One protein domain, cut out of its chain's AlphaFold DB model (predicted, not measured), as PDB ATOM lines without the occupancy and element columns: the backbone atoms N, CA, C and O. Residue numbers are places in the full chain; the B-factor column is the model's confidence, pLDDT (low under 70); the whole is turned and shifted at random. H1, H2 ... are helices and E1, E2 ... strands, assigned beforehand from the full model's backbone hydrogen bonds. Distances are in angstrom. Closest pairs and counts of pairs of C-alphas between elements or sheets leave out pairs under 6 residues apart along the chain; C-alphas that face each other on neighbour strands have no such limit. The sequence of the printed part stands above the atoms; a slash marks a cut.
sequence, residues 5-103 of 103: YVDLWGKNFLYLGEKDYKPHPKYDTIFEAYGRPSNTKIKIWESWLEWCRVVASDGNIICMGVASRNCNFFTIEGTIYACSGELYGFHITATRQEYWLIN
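AT A GLANCE: This is residues 5 to 103 of the 103 residues of an uncharacterized protein of Methanobrevibacter sp (UniProt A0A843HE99). A strongly twisted sheet of six strands has one long helix, H2, packed lengthwise over one face at its E3 and E4 side, while the E1 and E2 side reaches beyond the helix. The four-residue H1 sits near the first part of H2, over E3. The printed part has 99 residues, with named elements in the order E1, E2, H1, H2, E3, E4, E5, E6, and its class is mixed, helices and strands. The mixed sheet runs E1, E2, E6, E5, E4, E3, with E2 and E6 parallel and the other neighbours antiparallel. The whole is compact, with a radius of gyration of the C-alphas of 13.0 A, and elongated, spanning 37 by 24 by 23 A.

HOW THE PARTS SIT: E1, residues 5 to 7, and E2, residues 12 to 18, form an antiparallel hairpin, with N 6 and O 13 2.9 A apart. E2 is staggered: residues 12 to 14 pair with E1 and residues 14 to 18 with E6, residues 97 to 101. E2 and E6 are parallel, with N 16 and O 99 2.9 A apart. H1, residues 30 to 33, and H2, residues 39 to 55, only just touch, with 3 pairs of C-alphas within 8 A; H2 does so with residues 41 to 45 alone, and the closest C-alphas, of Ile 30 and Ile 42, are 6.7 A apart. In H2 every O i to N i+4 pair is within hydrogen-bond range; H1 is too short for such a pair. E3, residues 56 to 69, bends by 122 degrees at residue 59, and E4, residues 74 to 82, by 51 degrees at residue 79. H2 is on the sheet at a height of 9.5 A, over E4 and E3, and runs along the strands, at 21 degrees to E3 on the local plane. Its closest C-alphas to E3 are those of Arg 53 and Gly 59, 5.7 A apart. H1 is also on the sheet, at a height of 8.9 A, and lies only just over E3, with 3 of its C-alphas there. E3, E4, E5, residues 87 to 92, and E6 form a meander, each strand the antiparallel neighbour of the one before; N 65 and O 77 are 2.9 A apart, N 92 and O 76 2.8 A, and N 91 and O 98 2.9 A. Edge strands E1 and E3 are apart.

IN THESE COORDINATES: E1 begins at C-alpha 5, (-13.331, 53.666, -35.738). E2 is 18.0 A long, H2 24.5 A, E3 24.8 A, E4 24.0 A, E5 16.7 A and E6 14.2 A; E1 and H1 are shorter, at 6.9 A and 4.8 A. H2 begins at C-alpha 39, (-19.220, 27.057, -22.797), and E6 ends at C-alpha 101, (-12.834, 46.872, -47.787).

THE WHOLE: The C-alphas of Arg 36 and Ser 84, the two farthest apart, are 37.7 A apart. The printed part has no cut. The link from E2 to H1, 11 residues, is long; the other links are tight. The mean pLDDT of the printed part is 89.1, and residues 58 to 59 are under 70.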
ATOM      1  N   TYR A   5     -12.462  54.661 -36.351       89.25
ATOM      2  CA  TYR A   5     -13.331  53.666 -35.738       89.25
ATOM      3  C   TYR A   5     -14.749  53.819 -36.277       89.25
ATOM      4  O   TYR A   5     -15.195  54.941 -36.517       89.25
ATOM      5  N   VAL A   6     -15.432  52.694 -36.461       86.94
ATOM      6  CA  VAL A   6     -16.819  52.633 -36.925       86.94
ATOM      7  C   VAL A   6     -17.604  51.746 -35.966       86.94
ATOM      8  O   VAL A   6     -17.128  50.672 -35.592       86.94
ATOM      9  N   ASP A   7     -18.790  52.201 -35.563       86.12
ATOM     10  CA  ASP A   7     -19.747  51.344 -34.868       86.12
ATOM     11  C   ASP A   7     -20.527  50.528 -35.901       86.12
ATOM     12  O   ASP A   7     -21.208  51.080 -36.764       86.12
ATOM     13  N   LEU A   8     -20.389  49.211 -35.818       82.50
ATOM     14  CA  LEU A   8     -21.139  48.249 -36.609       82.50
ATOM     15  C   LEU A   8     -22.021  47.455 -35.653       82.50
ATOM     16  O   LEU A   8     -21.594  46.444 -35.091       82.50
ATOM     17  N   TRP A   9     -23.242  47.950 -35.452       78.31
ATOM     18  CA  TRP A   9     -24.265  47.329 -34.609       78.31
ATOM     19  C   TRP A   9     -23.794  47.063 -33.173       78.31
ATOM     20  O   TRP A   9     -23.871  45.943 -32.662       78.31
ATOM     21  N   GLY A  10     -23.284  48.106 -32.512       82.56
ATOM     22  CA  GLY A  10     -22.848  48.044 -31.113       82.56
ATOM     23  C   GLY A  10     -21.478  47.393 -30.908       82.56
ATOM     24  O   GLY A  10     -21.101  47.060 -29.778       82.56
ATOM     25  N   LYS A  11     -20.724  47.186 -31.990       87.31
ATOM     26  CA  LYS A  11     -19.332  46.729 -31.976       87.31
ATOM     27  C   LYS A  11     -18.458  47.794 -32.624       87.31
ATOM     28  O   LYS A  11     -18.751  48.259 -33.719       87.31
ATOM     29  N   ASN A  12     -17.363  48.153 -31.961       91.56
ATOM     30  CA  ASN A  12     -16.441  49.168 -32.461       91.56
ATOM     31  C   ASN A  12     -15.306  48.505 -33.237       91.56
ATOM     32  O   ASN A  12     -14.463  47.827 -32.647       91.56
ATOM     33  N   PHE A  13     -15.261  48.757 -34.540       92.94
ATOM     34  CA  PHE A  13     -14.230  48.246 -35.432       92.94
ATOM     35  C   PHE A  13     -13.230  49.331 -35.797       92.94
ATOM     36  O   PHE A  13     -13.597  50.476 -36.053       92.94
ATOM     37  N   LEU A  14     -11.955  48.958 -35.856       95.12
ATOM     38  CA  LEU A  14     -10.923  49.758 -36.499       95.12
ATOM     39  C   LEU A  14     -10.979  49.513 -38.011       95.12
ATOM     40  O   LEU A  14     -10.738  48.391 -38.460       95.12
ATOM     41  N   TYR A  15     -11.255  50.563 -38.784       92.31
ATOM     42  CA  TYR A  15     -11.189  50.505 -40.239       92.31
ATOM     43  C   TYR A  15      -9.743  50.614 -40.718       92.31
ATOM     44  O   TYR A  15      -9.014  51.535 -40.333       92.31
ATOM     45  N   LEU A  16      -9.328  49.665 -41.558       92.06
ATOM     46  CA  LEU A  16      -7.968  49.585 -42.085       92.06
ATOM     47  C   LEU A  16      -7.842  50.025 -43.553       92.06
ATOM     48  O   LEU A  16      -6.744  49.907 -44.097       92.06
ATOM     49  N   GLY A  17      -8.908  50.549 -44.168       90.81
ATOM     50  CA  GLY A  17      -8.923  50.945 -45.581       90.81
ATOM     51  C   GLY A  17      -9.240  49.782 -46.522       90.81
ATOM     52  O   GLY A  17      -9.890  48.820 -46.117       90.81
ATOM     53  N   GLU A  18      -8.763  49.876 -47.761       93.12
ATOM     54  CA  GLU A  18      -8.856  48.832 -48.788       93.12
ATOM     55  C   GLU A  18      -7.660  47.872 -48.724       93.12
ATOM     56  O   GLU A  18      -6.520  48.307 -48.526       93.12
ATOM     57  N   LYS A  19      -7.904  46.565 -48.882       89.12
ATOM     58  CA  LYS A  19      -6.859  45.531 -48.916       89.12
ATOM     59  C   LYS A  19      -7.219  44.363 -49.829       89.12
ATOM     60  O   LYS A  19      -8.309  43.806 -49.725       89.12
ATOM     61  N   ASP A  20      -6.226  43.882 -50.572       80.81
ATOM     62  CA  ASP A  20      -6.276  42.588 -51.256       80.81
ATOM     63  C   ASP A  20      -6.125  41.473 -50.211       80.81
ATOM     64  O   ASP A  20      -5.019  41.050 -49.868       80.81
ATOM     65  N   TYR A  21      -7.225  41.021 -49.618       71.62
ATOM     66  CA  TYR A  21      -7.172  39.956 -48.622       71.62
ATOM     67  C   TYR A  21      -8.303  38.960 -48.802       71.62
ATOM     68  O   TYR A  21      -9.476  39.320 -48.822       71.62
ATOM     69  N   LYS A  22      -7.931  37.679 -48.844       70.00
ATOM     70  CA  LYS A  22      -8.856  36.554 -48.747       70.00
ATOM     71  C   LYS A  22      -8.684  35.924 -47.366       70.00
ATOM     72  O   LYS A  22      -7.637  35.327 -47.111       70.00
ATOM     73  N   PRO A  23      -9.665  36.061 -46.463       70.06
ATOM     74  CA  PRO A  23      -9.644  35.345 -45.203       70.06
ATOM     75  C   PRO A  23      -9.668  33.851 -45.477       70.06
ATOM     76  O   PRO A  23     -10.513  33.349 -46.218       70.06
ATOM     77  N   HIS A  24      -8.747  33.151 -44.833       80.62
ATOM     78  CA  HIS A  24      -8.679  31.702 -44.864       80.62
ATOM     79  C   HIS A  24      -8.773  31.194 -43.429       80.62
ATOM     80  O   HIS A  24      -7.742  30.983 -42.778       80.62
ATOM     81  N   PRO A  25     -10.002  31.037 -42.898       87.94
ATOM     82  CA  PRO A  25     -10.167  30.361 -41.624       87.94
ATOM     83  C   PRO A  25      -9.547  28.961 -41.691       87.94
ATOM     84  O   PRO A  25      -9.583  28.296 -42.723       87.94
ATOM     85  N   LYS A  26      -8.945  28.520 -40.582       92.25
ATOM     86  CA  LYS A  26      -8.352  27.174 -40.486       92.25
ATOM     87  C   LYS A  26      -9.358  26.123 -40.038       92.25
ATOM     88  O   LYS A  26      -9.123  24.937 -40.234       92.25
ATOM     89  N   TYR A  27     -10.411  26.574 -39.371       95.19
ATOM     90  CA  TYR A  27     -11.486  25.759 -38.833       95.19
ATOM     91  C   TYR A  27     -12.791  26.507 -39.071       95.19
ATOM     92  O   TYR A  27     -12.876  27.689 -38.721       95.19
ATOM     93  N   ASP A  28     -13.799  25.833 -39.605       93.12
ATOM     94  CA  ASP A  28     -15.071  26.462 -39.971       93.12
ATOM     95  C   ASP A  28     -15.945  26.703 -38.737       93.12
ATOM     96  O   ASP A  28     -16.807  27.580 -38.708       93.12
ATOM     97  N   THR A  29     -15.690  25.955 -37.660       94.19
ATOM     98  CA  THR A  29     -16.437  26.075 -36.409       94.19
ATOM     99  C   THR A  29     -15.538  26.058 -35.180       94.19
ATOM    100  O   THR A  29     -14.404  25.567 -35.186       94.19
ATOM    101  N   ILE A  30     -16.082  26.530 -34.055       96.06
ATOM    102  CA  ILE A  30     -15.415  26.411 -32.754       96.06
ATOM    103  C   ILE A  30     -15.209  24.948 -32.320       96.06
ATOM    104  O   ILE A  30     -14.304  24.677 -31.533       96.06
ATOM    105  N   PHE A  31     -16.014  24.008 -32.828       95.69
ATOM    106  CA  PHE A  31     -15.937  22.577 -32.502       95.69
ATOM    107  C   PHE A  31     -14.863  21.846 -33.312       95.69
ATOM    108  O   PHE A  31     -14.217  20.936 -32.804       95.69
ATOM    109  N   GLU A  32     -14.591  22.291 -34.534       95.44
ATOM    110  CA  GLU A  32     -13.400  21.859 -35.275       95.44
ATOM    111  C   GLU A  32     -12.135  22.456 -34.661       95.44
ATOM    112  O   GLU A  32     -11.124  21.777 -34.468       95.44
ATOM    113  N   ALA A  33     -12.217  23.730 -34.270       95.06
ATOM    114  CA  ALA A  33     -11.141  24.412 -33.583       95.06
ATOM    115  C   ALA A  33     -10.909  23.861 -32.175       95.06
ATOM    116  O   ALA A  33      -9.859  24.101 -31.613       95.06
ATOM    117  N   TYR A  34     -11.825  23.151 -31.530       94.31
ATOM    118  CA  TYR A  34     -11.580  22.567 -30.214       94.31
ATOM    119  C   TYR A  34     -12.371  21.279 -30.090       94.31
ATOM    120  O   TYR A  34     -13.590  21.328 -30.058       94.31
ATOM    121  N   GLY A  35     -11.699  20.145 -29.871       91.56
ATOM    122  CA  GLY A  35     -12.405  18.876 -29.646       91.56
ATOM    123  C   GLY A  35     -13.359  18.898 -28.440       91.56
ATOM    124  O   GLY A  35     -14.292  18.107 -28.375       91.56
ATOM    125  N   ARG A  36     -13.153  19.820 -27.485       94.38
ATOM    126  CA  ARG A  36     -14.082  20.103 -26.381       94.38
ATOM    127  C   ARG A  36     -14.009  21.589 -25.995       94.38
ATOM    128  O   ARG A  36     -13.269  21.938 -25.070       94.38
ATOM    129  N   PRO A  37     -14.697  22.493 -26.716       95.75
ATOM    130  CA  PRO A  37     -14.677  23.909 -26.382       95.75
ATOM    131  C   PRO A  37     -15.404  24.139 -25.052       95.75
ATOM    132  O   PRO A  37     -16.352  23.433 -24.712       95.75
ATOM    133  N   SER A  38     -14.966  25.135 -24.280       95.69
ATOM    134  CA  SER A  38     -15.706  25.537 -23.082       95.69
ATOM    135  C   SER A  38     -16.972  26.303 -23.467       95.69
ATOM    136  O   SER A  38     -17.004  26.973 -24.500       95.69
ATOM    137  N   ASN A  39     -17.980  26.295 -22.591       96.75
ATOM    138  CA  ASN A  39     -19.220  27.057 -22.797       96.75
ATOM    139  C   ASN A  39     -18.955  28.541 -23.085       96.75
ATOM    140  O   ASN A  39     -19.635  29.147 -23.904       96.75
ATOM    141  N   THR A  40     -17.938  29.129 -22.453       95.69
ATOM    142  CA  THR A  40     -17.528  30.512 -22.728       95.69
ATOM    143  C   THR A  40     -17.046  30.694 -24.167       95.69
ATOM    144  O   THR A  40     -17.450  31.652 -24.816       95.69
ATOM    145  N   LYS A  41     -16.222  29.775 -24.694       95.62
ATOM    146  CA  LYS A  41     -15.748  29.844 -26.087       95.62
ATOM    147  C   LYS A  41     -16.907  29.713 -27.075       95.62
ATOM    148  O   LYS A  41     -16.958  30.475 -28.034       95.62
ATOM    149  N   ILE A  42     -17.842  28.803 -26.795       96.69
ATOM    150  CA  ILE A  42     -19.057  28.606 -27.598       96.69
ATOM    151  C   ILE A  42     -19.877  29.901 -27.643       96.69
ATOM    152  O   ILE A  42     -20.142  30.408 -28.725       96.69
ATOM    153  N   LYS A  43     -20.169  30.508 -26.487       96.62
ATOM    154  CA  LYS A  43     -20.946  31.757 -26.417       96.62
ATOM    155  C   LYS A  43     -20.282  32.931 -27.137       96.62
ATOM    156  O   LYS A  43     -20.966  33.731 -27.769       96.62
ATOM    157  N   ILE A  44     -18.955  33.058 -27.040       95.00
ATOM    158  CA  ILE A  44     -18.215  34.102 -27.768       95.00
ATOM    159  C   ILE A  44     -18.355  33.883 -29.276       95.00
ATOM    160  O   ILE A  44     -18.645  34.826 -30.005       95.00
ATOM    161  N   TRP A  45     -18.166  32.646 -29.734       95.56
ATOM    162  CA  TRP A  45     -18.321  32.276 -31.138       95.56
ATOM    163  C   TRP A  45     -19.740  32.561 -31.656       95.56
ATOM    164  O   TRP A  45     -19.894  33.237 -32.670       95.56
ATOM    165  N   GLU A  46     -20.770  32.133 -30.925       94.94
ATOM    166  CA  GLU A  46     -22.180  32.379 -31.260       94.94
ATOM    167  C   GLU A  46     -22.509  33.875 -31.324       94.94
ATOM    168  O   GLU A  46     -23.173  34.315 -32.258       94.94
ATOM    169  N   SER A  47     -21.992  34.680 -30.388       93.50
ATOM    170  CA  SER A  47     -22.193  36.134 -30.408       93.50
ATOM    171  C   SER A  47     -21.620  36.792 -31.665       93.50
ATOM    172  O   SER A  47     -22.193  37.772 -32.139       93.50
ATOM    173  N   TRP A  48     -20.497  36.296 -32.190       93.56
ATOM    174  CA  TRP A  48     -19.893  36.828 -33.414       93.56
ATOM    175  C   TRP A  48     -20.574  36.320 -34.680       93.56
ATOM    176  O   TRP A  48     -20.718  37.090 -35.627       93.56
ATOM    177  N   LEU A  49     -21.041  35.068 -34.682       91.00
ATOM    178  CA  LEU A  49     -21.887  34.548 -35.757       91.00
ATOM    179  C   LEU A  49     -23.161  35.378 -35.895       91.00
ATOM    180  O   LEU A  49     -23.539  35.742 -37.005       91.00
ATOM    181  N   GLU A  50     -23.801  35.700 -34.772       90.69
ATOM    182  CA  GLU A  50     -25.015  36.508 -34.778       90.69
ATOM    183  C   GLU A  50     -24.745  37.929 -35.275       90.69
ATOM    184  O   GLU A  50     -25.465  38.427 -36.134       90.69
ATOM    185  N   TRP A  51     -23.651  38.553 -34.831       89.56
ATOM    186  CA  TRP A  51     -23.232  39.847 -35.374       89.56
ATOM    187  C   TRP A  51     -23.032  39.799 -36.898       89.56
ATOM    188  O   TRP A  51     -23.536  40.673 -37.602       89.56
ATOM    189  N   CYS A  52     -22.372  38.761 -37.428       88.06
ATOM    190  CA  CYS A  52     -22.178  38.619 -38.874       88.06
ATOM    191  C   CYS A  52     -23.512  38.535 -39.624       88.06
ATOM    192  O   CYS A  52     -23.643  39.134 -40.686       88.06
ATOM    193  N   ARG A  53     -24.512  37.839 -39.071       86.12
ATOM    194  CA  ARG A  53     -25.854  37.745 -39.670       86.12
ATOM    195  C   ARG A  53     -26.580  39.087 -39.719       86.12
ATOM    196  O   ARG A  53     -27.333  39.313 -40.655       86.12
ATOM    197  N   VAL A  54     -26.355  39.959 -38.735       85.12
ATOM    198  CA  VAL A  54     -26.964  41.300 -38.683       85.12
ATOM    199  C   VAL A  54     -26.278  42.277 -39.648       85.12
ATOM    200  O   VAL A  54     -26.933  43.154 -40.204       85.12
ATOM    201  N   VAL A  55     -24.959  42.156 -39.844       82.75
ATOM    202  CA  VAL A  55     -24.198  43.041 -40.750       82.75
ATOM    203  C   VAL A  55     -24.292  42.598 -42.209       82.75
ATOM    204  O   VAL A  55     -24.244  43.441 -43.108       82.75
ATOM    205  N   ALA A  56     -24.376  41.291 -42.458       81.81
ATOM    206  CA  ALA A  56     -24.393  40.758 -43.809       81.81
ATOM    207  C   ALA A  56     -25.717  41.074 -44.522       81.81
ATOM    208  O   ALA A  56     -26.795  40.875 -43.965       81.81
ATOM    209  N   SER A  57     -25.641  41.490 -45.788       71.44
ATOM    210  CA  SER A  57     -26.811  41.622 -46.661       71.44
ATOM    211  C   SER A  57     -27.463  40.260 -46.865       71.44
ATOM    212  O   SER A  57     -26.783  39.344 -47.330       71.44
ATOM    213  N   ASP A  58     -28.751  40.124 -46.545       64.25
ATOM    214  CA  ASP A  58     -29.577  38.924 -46.777       64.25
ATOM    215  C   ASP A  58     -28.905  37.579 -46.412       64.25
ATOM    216  O   ASP A  58     -29.206  36.536 -46.989       64.25
ATOM    217  N   GLY A  59     -27.983  37.580 -45.439       59.47
ATOM    218  CA  GLY A  59     -27.276  36.374 -44.999       59.47
ATOM    219  C   GLY A  59     -26.038  35.974 -45.816       59.47
ATOM    220  O   GLY A  59     -25.552  34.857 -45.647       59.47
ATOM    221  N   ASN A  60     -25.479  36.855 -46.650       76.00
ATOM    222  CA  ASN A  60     -24.279  36.575 -47.452       76.00
ATOM    223  C   ASN A  60     -22.970  36.649 -46.638       76.00
ATOM    224  O   ASN A  60     -22.092  37.487 -46.876       76.00
ATOM    225  N   ILE A  61     -22.828  35.738 -45.674       81.44
ATOM    226  CA  ILE A  61     -21.542  35.410 -45.057       81.44
ATOM    227  C   ILE A  61     -20.801  34.486 -46.023       81.44
ATOM    228  O   ILE A  61     -21.212  33.345 -46.220       81.44
ATOM    229  N   ILE A  62     -19.716  34.971 -46.630       83.50
ATOM    230  CA  ILE A  62     -18.934  34.173 -47.585       83.50
ATOM    231  C   ILE A  62     -18.091  33.148 -46.832       83.50
ATOM    232  O   ILE A  62     -18.071  31.971 -47.178       83.50
ATOM    233  N   CYS A  63     -17.388  33.598 -45.794       87.12
ATOM    234  CA  CYS A  63     -16.663  32.713 -44.898       87.12
ATOM    235  C   CYS A  63     -16.564  33.324 -43.503       87.12
ATOM    236  O   CYS A  63     -16.441  34.537 -43.346       87.12
ATOM    237  N   MET A  64     -16.600  32.478 -42.482       92.12
ATOM    238  CA  MET A  64     -16.247  32.833 -41.114       92.12
ATOM    239  C   MET A  64     -15.685  31.590 -40.441       92.12
ATOM    240  O   MET A  64     -16.246  30.509 -40.572       92.12
ATOM    241  N   GLY A  65     -14.603  31.746 -39.689       95.19
ATOM    242  CA  GLY A  65     -14.006  30.628 -38.975       95.19
ATOM    243  C   GLY A  65     -12.927  31.052 -37.998       95.19
ATOM    244  O   GLY A  65     -12.616  32.233 -37.835       95.19
ATOM    245  N   VAL A  66     -12.349  30.065 -37.325       96.25
ATOM    246  CA  VAL A  66     -11.241  30.269 -36.397       96.25
ATOM    247  C   VAL A  66      -9.925  30.218 -37.174       96.25
ATOM    248  O   VAL A  66      -9.508  29.166 -37.654       96.25
ATOM    249  N   ALA A  67      -9.238  31.354 -37.284       95.19
ATOM    250  CA  ALA A  67      -7.957  31.463 -37.994       95.19
ATOM    251  C   ALA A  67      -6.756  31.059 -37.121       95.19
ATOM    252  O   ALA A  67      -5.729  30.573 -37.607       95.19
ATOM    253  N   SER A  68      -6.872  31.237 -35.803       93.50
ATOM    254  CA  SER A  68      -5.848  30.822 -34.844       93.50
ATOM    255  C   SER A  68      -6.453  30.523 -33.475       93.50
ATOM    256  O   SER A  68      -7.519  31.036 -33.129       93.50
ATOM    257  N   ARG A  69      -5.779  29.676 -32.692       94.38
ATOM    258  CA  ARG A  69      -6.225  29.278 -31.354       94.38
ATOM    259  C   ARG A  69      -5.065  28.894 -30.444       94.38
ATOM    260  O   ARG A  69      -4.030  28.428 -30.912       94.38
ATOM    261  N   ASN A  70      -5.288  29.007 -29.142       90.88
ATOM    262  CA  ASN A  70      -4.518  28.338 -28.096       90.88
ATOM    263  C   ASN A  70      -5.474  27.860 -26.987       90.88
ATOM    264  O   ASN A  70      -6.685  27.854 -27.174       90.88
ATOM    265  N   CYS A  71      -4.980  27.426 -25.826       85.56
ATOM    266  CA  CYS A  71      -5.861  26.946 -24.752       85.56
ATOM    267  C   CYS A  71      -6.845  28.014 -24.224       85.56
ATOM    268  O   CYS A  71      -7.945  27.669 -23.779       85.56
ATOM    269  N   ASN A  72      -6.495  29.297 -24.321       86.56
ATOM    270  CA  ASN A  72      -7.209  30.403 -23.681       86.56
ATOM    271  C   ASN A  72      -7.978  31.286 -24.670       86.56
ATOM    272  O   ASN A  72      -9.067  31.754 -24.347       86.56
ATOM    273  N   PHE A  73      -7.451  31.482 -25.877       90.50
ATOM    274  CA  PHE A  73      -7.937  32.471 -26.833       90.50
ATOM    275  C   PHE A  73      -8.054  31.896 -28.240       90.50
ATOM    276  O   PHE A  73      -7.402  30.913 -28.596       90.50
ATOM    277  N   PHE A  74      -8.879  32.545 -29.051       95.31
ATOM    278  CA  PHE A  74      -8.988  32.278 -30.474       95.31
ATOM    279  C   PHE A  74      -9.215  33.573 -31.245       95.31
ATOM    280  O   PHE A  74      -9.649  34.579 -30.681       95.31
ATOM    281  N   THR A  75      -8.895  33.510 -32.530       95.69
ATOM    282  CA  THR A  75      -9.096  34.588 -33.494       95.69
ATOM    283  C   THR A  75     -10.145  34.147 -34.491       95.69
ATOM    284  O   THR A  75     -10.046  33.037 -35.020       95.69
ATOM    285  N   ILE A  76     -11.111  35.016 -34.756       95.75
ATOM    286  CA  ILE A  76     -12.114  34.825 -35.797       95.75
ATOM    287  C   ILE A  76     -11.716  35.678 -36.997       95.75
ATOM    288  O   ILE A  76     -11.378  36.850 -36.840       95.75
ATOM    289  N   GLU A  77     -11.784  35.093 -38.183       94.62
ATOM    290  CA  GLU A  77     -11.656  35.819 -39.443       94.62
ATOM    291  C   GLU A  77     -12.765  35.417 -40.398       94.62
ATOM    292  O   GLU A  77     -13.327  34.324 -40.288       94.62
ATOM    293  N   GLY A  78     -13.056  36.295 -41.351       92.75
ATOM    294  CA  GLY A  78     -14.055  36.013 -42.362       92.75
ATOM    295  C   GLY A  78     -14.255  37.134 -43.366       92.75
ATOM    296  O   GLY A  78     -13.603  38.180 -43.308       92.75
ATOM    297  N   THR A  79     -15.160  36.870 -44.304       92.06
ATOM    298  CA  THR A  79     -15.645  37.807 -45.318       92.06
ATOM    299  C   THR A  79     -17.161  37.842 -45.334       92.06
ATOM    300  O   THR A  79     -17.815  36.798 -45.275       92.06
ATOM    301  N   ILE A  80     -17.714  39.045 -45.455       90.25
ATOM    302  CA  ILE A  80     -19.153  39.298 -45.543       90.25
ATOM    303  C   ILE A  80     -19.434  40.345 -46.616       90.25
ATOM    304  O   ILE A  80     -18.701  41.326 -46.733       90.25
ATOM    305  N   TYR A  81     -20.523  40.166 -47.361       89.12
ATOM    306  CA  TYR A  81     -21.109  41.272 -48.112       89.12
ATOM    307  C   TYR A  81     -21.949  42.120 -47.162       89.12
ATOM    308  O   TYR A  81     -22.904  41.612 -46.575       89.12
ATOM    309  N   ALA A  82     -21.611  43.398 -47.002       82.56
ATOM    310  CA  ALA A  82     -22.459  44.327 -46.260       82.56
ATOM    311  C   ALA A  82     -23.731  44.654 -47.052       82.56
ATOM    312  O   ALA A  82     -23.776  44.483 -48.269       82.56
ATOM    313  N   CYS A  83     -24.750  45.198 -46.381       75.50
ATOM    314  CA  CYS A  83     -25.986  45.672 -47.024       75.50
ATOM    315  C   CYS A  83     -25.760  46.724 -48.129       75.50
ATOM    316  O   CYS A  83     -26.636  46.926 -48.962       75.50
ATOM    317  N   SER A  84     -24.597  47.387 -48.160       78.38
ATOM    318  CA  SER A  84     -24.186  48.291 -49.245       78.38
ATOM    319  C   SER A  84     -23.789  47.565 -50.539       78.38
ATOM    320  O   SER A  84     -23.611  48.217 -51.564       78.38
ATOM    321  N   GLY A  85     -23.641  46.236 -50.510       83.62
ATOM    322  CA  GLY A  85     -23.134  45.419 -51.617       83.62
ATOM    323  C   GLY A  85     -21.607  45.303 -51.661       83.62
ATOM    324  O   GLY A  85     -21.069  44.543 -52.462       83.62
ATOM    325  N   GLU A  86     -20.901  46.016 -50.787       88.69
ATOM    326  CA  GLU A  86     -19.444  45.967 -50.678       88.69
ATOM    327  C   GLU A  86     -18.982  44.708 -49.934       88.69
ATOM    328  O   GLU A  86     -19.611  44.266 -48.965       88.69
ATOM    329  N   LEU A  87     -17.858  44.145 -50.378       90.12
ATOM    330  CA  LEU A  87     -17.230  42.997 -49.739       90.12
ATOM    331  C   LEU A  87     -16.238  43.459 -48.677       90.12
ATOM    332  O   LEU A  87     -15.283  44.175 -48.966       90.12
ATOM    333  N   TYR A  88     -16.421  42.977 -47.458       90.38
ATOM    334  CA  TYR A  88     -15.559  43.314 -46.340       90.38
ATOM    335  C   TYR A  88     -14.905  42.089 -45.733       90.38
ATOM    336  O   TYR A  88     -15.536  41.045 -45.559       90.38
ATOM    337  N   GLY A  89     -13.638  42.245 -45.362       92.31
ATOM    338  CA  GLY A  89     -12.931  41.302 -44.512       92.31
ATOM    339  C   GLY A  89     -12.922  41.785 -43.068       92.31
ATOM    340  O   GLY A  89     -12.908  42.989 -42.804       92.31
ATOM    341  N   PHE A  90     -12.919  40.842 -42.129       92.50
ATOM    342  CA  PHE A  90     -12.811  41.146 -40.707       92.50
ATOM    343  C   PHE A  90     -11.837  40.217 -39.984       92.50
ATOM    344  O   PHE A  90     -11.648  39.055 -40.351       92.50
ATOM    345  N   HIS A  91     -11.234  40.753 -38.924       93.69
ATOM    346  CA  HIS A  91     -10.313  40.061 -38.033       93.69
ATOM    347  C   HIS A  91     -10.624  40.436 -36.584       93.69
ATOM    348  O   HIS A  91     -10.570  41.603 -36.187       93.69
ATOM    349  N   ILE A  92     -10.963  39.434 -35.780       94.69
ATOM    350  CA  ILE A  92     -11.440  39.611 -34.412       94.69
ATOM    351  C   ILE A  92     -10.568  38.781 -33.476       94.69
ATOM    352  O   ILE A  92     -10.477  37.560 -33.585       94.69
ATOM    353  N   THR A  93      -9.974  39.454 -32.500       94.12
ATOM    354  CA  THR A  93      -9.191  38.858 -31.414       94.12
ATOM    355  C   THR A  93      -9.793  39.246 -30.064       94.12
ATOM    356  O   THR A  93     -10.744  40.023 -29.983       94.12
ATOM    357  N   ALA A  94      -9.196  38.767 -28.972       90.25
ATOM    358  CA  ALA A  94      -9.598  39.161 -27.621       90.25
ATOM    359  C   ALA A  94      -9.476  40.676 -27.346       90.25
ATOM    360  O   ALA A  94     -10.143  41.181 -26.449       90.25
ATOM    361  N   THR A  95      -8.622  41.398 -28.081       90.44
ATOM    362  CA  THR A  95      -8.316  42.816 -27.811       90.44
ATOM    363  C   THR A  95      -8.535  43.739 -29.004       90.44
ATOM    364  O   THR A  95      -8.398  44.953 -28.861       90.44
ATOM    365  N   ARG A  96      -8.853  43.198 -30.185       92.38
ATOM    366  CA  ARG A  96      -8.995  43.973 -31.425       92.38
ATOM    367  C   ARG A  96     -10.140  43.457 -32.276       92.38
ATOM    368  O   ARG A  96     -10.339  42.251 -32.379       92.38
ATOM    369  N   GLN A  97     -10.838  44.398 -32.892       94.75
ATOM    370  CA  GLN A  97     -11.883  44.191 -33.884       94.75
ATOM    371  C   GLN A  97     -11.495  45.067 -35.070       94.75
ATOM    372  O   GLN A  97     -11.432  46.290 -34.948       94.75
ATOM    373  N   GLU A  98     -11.127  44.439 -36.175       94.25
ATOM    374  CA  GLU A  98     -10.582  45.102 -37.354       94.25
ATOM    375  C   GLU A  98     -11.400  44.710 -38.579       94.25
ATOM    376  O   GLU A  98     -11.869  43.576 -38.679       94.25
ATOM    377  N   TYR A  99     -11.573  45.660 -39.494       91.44
ATOM    378  CA  TYR A  99     -12.307  45.457 -40.736       91.44
ATOM    379  C   TYR A  99     -11.690  46.292 -41.869       91.44
ATOM    380  O   TYR A  99     -11.053  47.322 -41.619       91.44
ATOM    381  N   TRP A 100     -11.824  45.827 -43.108       92.56
ATOM    382  CA  TRP A 100     -11.299  46.479 -44.313       92.56
ATOM    383  C   TRP A 100     -12.164  46.149 -45.526       92.56
ATOM    384  O   TRP A 100     -12.753  45.066 -45.593       92.56
ATOM    385  N   LEU A 101     -12.212  47.076 -46.481       91.81
ATOM    386  CA  LEU A 101     -12.834  46.872 -47.787       91.81
ATOM    387  C   LEU A 101     -11.937  45.953 -48.622       91.81
ATOM    388  O   LEU A 101     -10.713  46.098 -48.602       91.81
ATOM    389  N   ILE A 102     -12.526  44.973 -49.298       91.06
ATOM    390  CA  ILE A 102     -11.812  44.075 -50.209       91.06
ATOM    391  C   ILE A 102     -12.072  44.542 -51.637       91.06
ATOM    392  O   ILE A 102     -13.231  44.685 -52.029       91.06
ATOM    393  N   ASN A 103     -10.982  44.746 -52.378       82.00
ATOM    394  CA  ASN A 103     -10.986  45.110 -53.794       82.00
ATOM    395  C   ASN A 103     -10.991  43.883 -54.712       82.00
ATOM    396  O   ASN A 103     -10.478  42.814 -54.300       82.00
TER     397      ASN A 103